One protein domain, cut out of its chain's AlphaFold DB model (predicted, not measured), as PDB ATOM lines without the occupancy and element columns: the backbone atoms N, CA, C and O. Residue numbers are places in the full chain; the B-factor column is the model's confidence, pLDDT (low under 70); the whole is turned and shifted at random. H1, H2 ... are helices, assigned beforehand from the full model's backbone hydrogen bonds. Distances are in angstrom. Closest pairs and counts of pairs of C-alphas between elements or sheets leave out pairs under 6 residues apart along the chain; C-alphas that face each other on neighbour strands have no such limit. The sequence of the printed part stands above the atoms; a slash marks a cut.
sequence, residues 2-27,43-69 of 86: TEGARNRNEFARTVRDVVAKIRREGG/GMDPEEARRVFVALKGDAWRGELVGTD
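AT A GLANCE: This is residues 2 to 27 and 43 to 69 of the 86 residues of an uncharacterized protein of Rubrobacter sp. SCSIO 52915 (UniProt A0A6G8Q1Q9). One long, straight helix, H1, has a short helix, H2, set crosswise over its residues 8 to 15. After H2, a stretch with no named element, residues 56 to 69, dips back toward H1 at Ala 60 and then leads away from it to Asp 69, while residues 21 to 26 stick out at the far end of H1. The printed part has 53 residues, with two named helices in the order H1, H2 and no named strand; the class is all helix. The whole is only just loose, close to compact, with a radius of gyration of the C-alphas of 12.1 A and spans of 36 by 30 by 18 A.

IN THESE COORDINATES: H1 takes residues 3 to 24, from C-alpha 3 at (57.861, 90.369, 48.288) to C-alpha 24 at (54.140, 83.806, 79.041), 31.7 A from first to last C-alpha. H2 takes residues 46 to 55, 14.2 A long, and ends at C-alpha 55 at (54.514, 100.751, 64.346).

HOW THE PARTS SIT: H1 touches H2 with residues 8 to 15 alone. Their closest C-alphas are those of Ala 12 and Val 52, 7.2 A apart. The two helices run the same way at a steep tilt of 66 degrees, 11.4 A from centre to centre. In H1 and H2, every O i to N i+4 pair is within hydrogen-bond range.

THE WHOLE: The C-alphas farthest apart are those of Thr 2 and Gly 26, at 37.0 A. Residues 28 to 42 are not printed, and C-alphas 27 and 43 are 26.9 A apart across this cut, which falls in the link from H1 to H2. Residues 21 to 26, of which 21 to 24 belong to H1, stand free. The mean pLDDT of the printed part is 87.3, and residues 68 to 69 are under 70.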
ATOM      1  N   THR A   2      53.886  92.665  46.626       74.75
ATOM      2  CA  THR A   2      55.345  92.637  46.461       74.75
ATOM      3  C   THR A   2      55.970  91.793  47.572       74.75
ATOM      4  O   THR A   2      55.388  91.667  48.652       74.75
ATOM      5  N   GLU A   3      57.142  91.212  47.318       77.56
ATOM      6  CA  GLU A   3      57.861  90.369  48.288       77.56
ATOM      7  C   GLU A   3      58.107  91.106  49.617       77.56
ATOM      8  O   GLU A   3      57.810  90.577  50.683       77.56
ATOM      9  N   GLY A   4      58.464  92.396  49.564       77.31
ATOM     10  CA  GLY A   4      58.630  93.227  50.763       77.31
ATOM     11  C   GLY A   4      57.357  93.388  51.608       77.31
ATOM     12  O   GLY A   4      57.421  93.360  52.834       77.31
ATOM     13  N   ALA A   5      56.173  93.494  50.990       81.25
ATOM     14  CA  ALA A   5      54.913  93.580  51.738       81.25
ATOM     15  C   ALA A   5      54.577  92.258  52.449       81.25
ATOM     16  O   ALA A   5      54.047  92.263  53.561       81.25
ATOM     17  N   ARG A   6      54.914  91.122  51.826       86.19
ATOM     18  CA  ARG A   6      54.785  89.805  52.452       86.19
ATOM     19  C   ARG A   6      55.732  89.679  53.645       86.19
ATOM     20  O   ARG A   6      55.269  89.338  54.730       86.19
ATOM     21  N   ASN A   7      57.001  90.041  53.470       86.56
ATOM     22  CA  ASN A   7      58.012  89.955  54.524       86.56
ATOM     23  C   ASN A   7      57.621  90.802  55.743       86.56
ATOM     24  O   ASN A   7      57.702  90.319  56.870       86.56
ATOM     25  N   ARG A   8      57.095  92.021  55.537       85.81
ATOM     26  CA  ARG A   8      56.558  92.883  56.615       85.81
ATOM     27  C   ARG A   8      55.431  92.230  57.401       85.81
ATOM     28  O   ARG A   8      55.435  92.289  58.629       85.81
ATOM     29  N   ASN A   9      54.495  91.579  56.718       88.25
ATOM     30  CA  ASN A   9      53.391  90.884  57.377       88.25
ATOM     31  C   ASN A   9      53.873  89.662  58.178       88.25
ATOM     32  O   ASN A   9      53.414  89.444  59.301       88.25
ATOM     33  N   GLU A  10      54.807  88.875  57.634       90.94
ATOM     34  CA  GLU A  10      55.362  87.700  58.321       90.94
ATOM     35  C   GLU A  10      56.232  88.094  59.525       90.94
ATOM     36  O   GLU A  10      56.122  87.487  60.597       90.94
ATOM     37  N   PHE A  11      57.007  89.174  59.404       92.62
ATOM     38  CA  PHE A  11      57.731  89.774  60.521       92.62
ATOM     39  C   PHE A  11      56.776  90.266  61.609       92.62
ATOM     40  O   PHE A  11      56.944  89.907  62.772       92.62
ATOM     41  N   ALA A  12      55.730  91.020  61.253       89.94
ATOM     42  CA  ALA A  12      54.762  91.529  62.221       89.94
ATOM     43  C   ALA A  12      54.061  90.407  63.001       89.94
ATOM     44  O   ALA A  12      53.869  90.510  64.215       89.94
ATOM     45  N   ARG A  13      53.721  89.304  62.324       91.75
ATOM     46  CA  ARG A  13      53.179  88.106  62.973       91.75
ATOM     47  C   ARG A  13      54.190  87.483  63.936       91.75
ATOM     48  O   ARG A  13      53.844  87.192  65.075       91.75
ATOM     49  N   THR A  14      55.439  87.348  63.506       93.44
ATOM     50  CA  THR A  14      56.511  86.774  64.329       93.44
ATOM     51  C   THR A  14      56.808  87.630  65.559       93.44
ATOM     52  O   THR A  14      56.998  87.095  66.648       93.44
ATOM     53  N   VAL A  15      56.793  88.959  65.426       91.00
ATOM     54  CA  VAL A  15      56.934  89.893  66.553       91.00
ATOM     55  C   VAL A  15      55.831  89.667  67.584       91.00
ATOM     56  O   VAL A  15      56.134  89.566  68.772       91.00
ATOM     57  N   ARG A  16      54.569  89.527  67.154       90.69
ATOM     58  CA  ARG A  16      53.445  89.231  68.061       90.69
ATOM     59  C   ARG A  16      53.665  87.928  68.824       90.69
ATOM     60  O   ARG A  16      53.500  87.905  70.042       90.69
ATOM     61  N   ASP A  17      54.089  86.876  68.129       91.50
ATOM     62  CA  ASP A  17      54.349  85.573  68.746       91.50
ATOM     63  C   ASP A  17      55.510  85.643  69.751       91.50
ATOM     64  O   ASP A  17      55.430  85.075  70.842       91.50
ATOM     65  N   VAL A  18      56.575  86.384  69.428       91.19
ATOM     66  CA  VAL A  18      57.724  86.592  70.320       91.19
ATOM     67  C   VAL A  18      57.330  87.386  71.562       91.19
ATOM     68  O   VAL A  18      57.663  86.960  72.665       91.19
ATOM     69  N   VAL A  19      56.600  88.493  71.412       90.12
ATOM     70  CA  VAL A  19      56.097  89.288  72.543       90.12
ATOM     71  C   VAL A  19      55.191  88.438  73.433       90.12
ATOM     72  O   VAL A  19      55.357  88.420  74.652       90.12
ATOM     73  N   ALA A  20      54.258  87.688  72.842       89.00
ATOM     74  CA  ALA A  20      53.366  86.806  73.586       89.00
ATOM     75  C   ALA A  20      54.141  85.713  74.336       89.00
ATOM     76  O   ALA A  20      53.812  85.403  75.482       89.00
ATOM     77  N   LYS A  21      55.183  85.147  73.718       90.88
ATOM     78  CA  LYS A  21      56.062  84.168  74.361       90.88
ATOM     79  C   LYS A  21      56.816  84.776  75.545       90.88
ATOM     80  O   LYS A  21      56.769  84.192  76.620       90.88
ATOM     81  N   ILE A  22      57.442  85.941  75.367       89.88
ATOM     82  CA  ILE A  22      58.170  86.649  76.433       89.88
ATOM     83  C   ILE A  22      57.254  86.864  77.642       89.88
ATOM     84  O   ILE A  22      57.618  86.490  78.752       89.88
ATOM     85  N   ARG A  23      56.026  87.344  77.416       85.75
ATOM     86  CA  ARG A  23      55.029  87.528  78.481       85.75
ATOM     87  C   ARG A  23      54.668  86.224  79.195       85.75
ATOM     88  O   ARG A  23      54.622  86.189  80.419       85.75
ATOM     89  N   ARG A  24      54.436  85.132  78.453       87.31
ATOM     90  CA  ARG A  24      54.140  83.806  79.041       87.31
ATOM     91  C   ARG A  24      55.287  83.263  79.886       87.31
ATOM     92  O   ARG A  24      55.043  82.529  80.834       87.31
ATOM     93  N   GLU A  25      56.518  83.610  79.530       90.69
ATOM     94  CA  GLU A  25      57.729  83.237  80.264       90.69
ATOM     95  C   GLU A  25      58.013  84.184  81.449       90.69
ATOM     96  O   GLU A  25      59.015  84.012  82.137       90.69
ATOM     97  N   GLY A  26      57.134  85.160  81.716       86.94
ATOM     98  CA  GLY A  26      57.291  86.144  82.791       86.94
ATOM     99  C   GLY A  26      58.275  87.271  82.468       86.94
ATOM    100  O   GLY A  26      58.645  88.033  83.357       86.94
ATOM    101  N   GLY A  27      58.716  87.380  81.214       88.50
ATOM    102  CA  GLY A  27      59.546  88.483  80.753       88.50
ATOM    103  C   GLY A  27      58.724  89.750  80.522       88.50
ATOM    104  O   GLY A  27      57.592  89.695  80.038       88.50
ATOM    105  N   GLY A  43      64.795  89.390  55.510       91.31
ATOM    106  CA  GLY A  43      65.485  90.259  54.559       91.31
ATOM    107  C   GLY A  43      65.257  91.751  54.804       91.31
ATOM    108  O   GLY A  43      65.380  92.531  53.865       91.31
ATOM    109  N   MET A  44      64.894  92.143  56.029       92.19
ATOM    110  CA  MET A  44      64.774  93.549  56.417       92.19
ATOM    111  C   MET A  44      66.088  94.056  56.973       92.19
ATOM    112  O   MET A  44      66.774  93.351  57.719       92.19
ATOM    113  N   ASP A  45      66.395  95.310  56.676       92.44
ATOM    114  CA  ASP A  45      67.472  95.993  57.365       92.44
ATOM    115  C   ASP A  45      67.081  96.321  58.828       92.44
ATOM    116  O   ASP A  45      65.893  96.385  59.177       92.44
ATOM    117  N   PRO A  46      68.069  96.538  59.713       91.56
ATOM    118  CA  PRO A  46      67.814  96.827  61.123       91.56
ATOM    119  C   PRO A  46      66.939  98.065  61.370       91.56
ATOM    120  O   PRO A  46      66.223  98.140  62.369       91.56
ATOM    121  N   GLU A  47      66.986  99.078  60.505       90.12
ATOM    122  CA  GLU A  47      66.159 100.277  60.641       90.12
ATOM    123  C   GLU A  47      64.702 100.001  60.263       90.12
ATOM    124  O   GLU A  47      63.795 100.388  61.006       90.12
ATOM    125  N   GLU A  48      64.465  99.282  59.168       90.81
ATOM    126  CA  GLU A  48      63.135  98.830  58.769       90.81
ATOM    127  C   GLU A  48      62.505  97.946  59.852       90.81
ATOM    128  O   GLU A  48      61.371  98.204  60.264       90.81
ATOM    129  N   ALA A  49      63.247  96.976  60.392       92.56
ATOM    130  CA  ALA A  49      62.768  96.090  61.455       92.56
ATOM    131  C   ALA A  49      62.317  96.871  62.703       92.56
ATOM    132  O   ALA A  49      61.232  96.629  63.242       92.56
ATOM    133  N   ARG A  50      63.113  97.862  63.130       90.69
ATOM    134  CA  ARG A  50      62.778  98.748  64.257       90.69
ATOM    135  C   ARG A  50      61.540  99.587  63.969       90.69
ATOM    136  O   ARG A  50      60.646  99.645  64.810       90.69
ATOM    137  N   ARG A  51      61.450 100.201  62.785       90.25
ATOM    138  CA  ARG A  51      60.278 100.999  62.385       90.25
ATOM    139  C   ARG A  51      59.004 100.167  62.400       90.25
ATOM    140  O   ARG A  51      58.001 100.615  62.949       90.25
ATOM    141  N   VAL A  52      59.043  98.956  61.843       90.88
ATOM    142  CA  VAL A  52      57.883  98.058  61.839       90.88
ATOM    143  C   VAL A  52      57.524  97.637  63.265       90.88
ATOM    144  O   VAL A  52      56.354  97.668  63.622       90.88
ATOM    145  N   PHE A  53      58.501  97.312  64.113       91.56
ATOM    146  CA  PHE A  53      58.245  96.971  65.513       91.56
ATOM    147  C   PHE A  53      57.579  98.111  66.302       91.56
ATOM    148  O   PHE A  53      56.607  97.873  67.023       91.56
ATOM    149  N   VAL A  54      58.063  99.349  66.148       89.88
ATOM    150  CA  VAL A  54      57.471 100.536  66.790       89.88
ATOM    151  C   VAL A  54      56.064 100.799  66.257       89.88
ATOM    152  O   VAL A  54      55.166 101.095  67.041       89.88
ATOM    153  N   ALA A  55      55.839 100.622  64.953       90.19
ATOM    154  CA  ALA A  55      54.514 100.751  64.346       90.19
ATOM    155  C   ALA A  55      53.502  99.711  64.860       90.19
ATOM    156  O   ALA A  55      52.302  99.922  64.730       90.19
ATOM    157  N   LEU A  56      53.966  98.606  65.452       88.25
ATOM    158  CA  LEU A  56      53.115  97.595  66.085       88.25
ATOM    159  C   LEU A  56      52.790  97.909  67.554       88.25
ATOM    160  O   LEU A  56      52.077  97.128  68.192       88.25
ATOM    161  N   LYS A  57      53.300  99.010  68.119       89.00
ATOM    162  CA  LYS A  57      52.918  99.461  69.462       89.00
ATOM    163  C   LYS A  57      51.429  99.829  69.477       89.00
ATOM    164  O   LYS A  57      50.950 100.557  68.621       89.00
ATOM    165  N   GLY A  58      50.704  99.339  70.476       84.12
ATOM    166  CA  GLY A  58      49.245  99.422  70.583       84.12
ATOM    167  C   GLY A  58      48.537  98.157  70.089       84.12
ATOM    168  O   GLY A  58      47.585  97.728  70.742       84.12
ATOM    169  N   ASP A  59      49.047  97.533  69.022       85.44
ATOM    170  CA  ASP A  59      48.489  96.320  68.405       85.44
ATOM    171  C   ASP A  59      49.130  95.022  68.916       85.44
ATOM    172  O   ASP A  59      48.442  94.084  69.311       85.44
ATOM    173  N   ALA A  60      50.461  94.933  68.872       83.62
ATOM    174  CA  ALA A  60      51.217  93.742  69.266       83.62
ATOM    175  C   ALA A  60      51.728  93.826  70.708       83.62
ATOM    176  O   ALA A  60      51.837  92.809  71.393       83.62
ATOM    177  N   TRP A  61      52.057  95.032  71.167       88.12
ATOM    178  CA  TRP A  61      52.624  95.282  72.488       88.12
ATOM    179  C   TRP A  61      52.291  96.698  72.977       88.12
ATOM    180  O   TRP A  61      51.901  97.552  72.188       88.12
ATOM    181  N   ARG A  62      52.420  96.955  74.279       86.81
ATOM    182  CA  ARG A  62      52.290  98.284  74.909       86.81
ATOM    183  C   ARG A  62      53.478  98.508  75.836       86.81
ATOM    184  O   ARG A  62      54.136  97.531  76.161       86.81
ATOM    185  N   GLY A  63      53.719  99.750  76.243       86.62
ATOM    186  CA  GLY A  63      54.816 100.128  77.135       86.62
ATOM    187  C   GLY A  63      55.809 101.096  76.511       86.62
ATOM    188  O   GLY A  63      55.508 101.776  75.522       86.62
ATOM    189  N   GLU A  64      56.982 101.215  77.118       87.19
ATOM    190  CA  GLU A  64      57.938 102.282  76.831       87.19
ATOM    191  C   GLU A  64      59.161 101.764  76.080       87.19
ATOM    192  O   GLU A  64      59.646 100.661  76.312       87.19
ATOM    193  N   LEU A  65      59.663 102.580  75.155       88.75
ATOM    194  CA  LEU A  65      60.965 102.349  74.550       88.75
ATOM    195  C   LEU A  65      62.011 102.941  75.493       88.75
ATOM    196  O   LEU A  65      61.995 104.137  75.766       88.75
ATOM    197  N   VAL A  66      62.898 102.097  76.002       86.19
ATOM    198  CA  VAL A  66      63.947 102.450  76.952       86.19
ATOM    199  C   VAL A  66      65.279 102.504  76.215       86.19
ATOM    200  O   VAL A  66      65.752 101.497  75.686       86.19
ATOM    201  N   GLY A  67      65.902 103.682  76.202       76.44
ATOM    202  CA  GLY A  67      67.240 103.918  75.648       76.44
ATOM    203  C   GLY A  67      67.277 104.997  74.559       76.44
ATOM    204  O   GLY A  67      66.321 105.127  73.811       76.44
ATOM    205  N   THR A  68      68.413 105.709  74.538       66.06
ATOM    206  CA  THR A  68      68.918 106.823  73.688       66.06
ATOM    207  C   THR A  68      67.944 107.909  73.196       66.06
ATOM    208  O   THR A  68      66.758 107.690  73.007       66.06
ATOM    209  N   ASP A  69      68.474 109.113  72.958       66.56
ATOM    210  CA  ASP A  69      67.727 110.294  72.489       66.56
ATOM    211  C   ASP A  69      67.037 110.138  71.113       66.56
ATOM    212  O   ASP A  69      66.301 111.031  70.692       66.56
TER     213      ASP A  69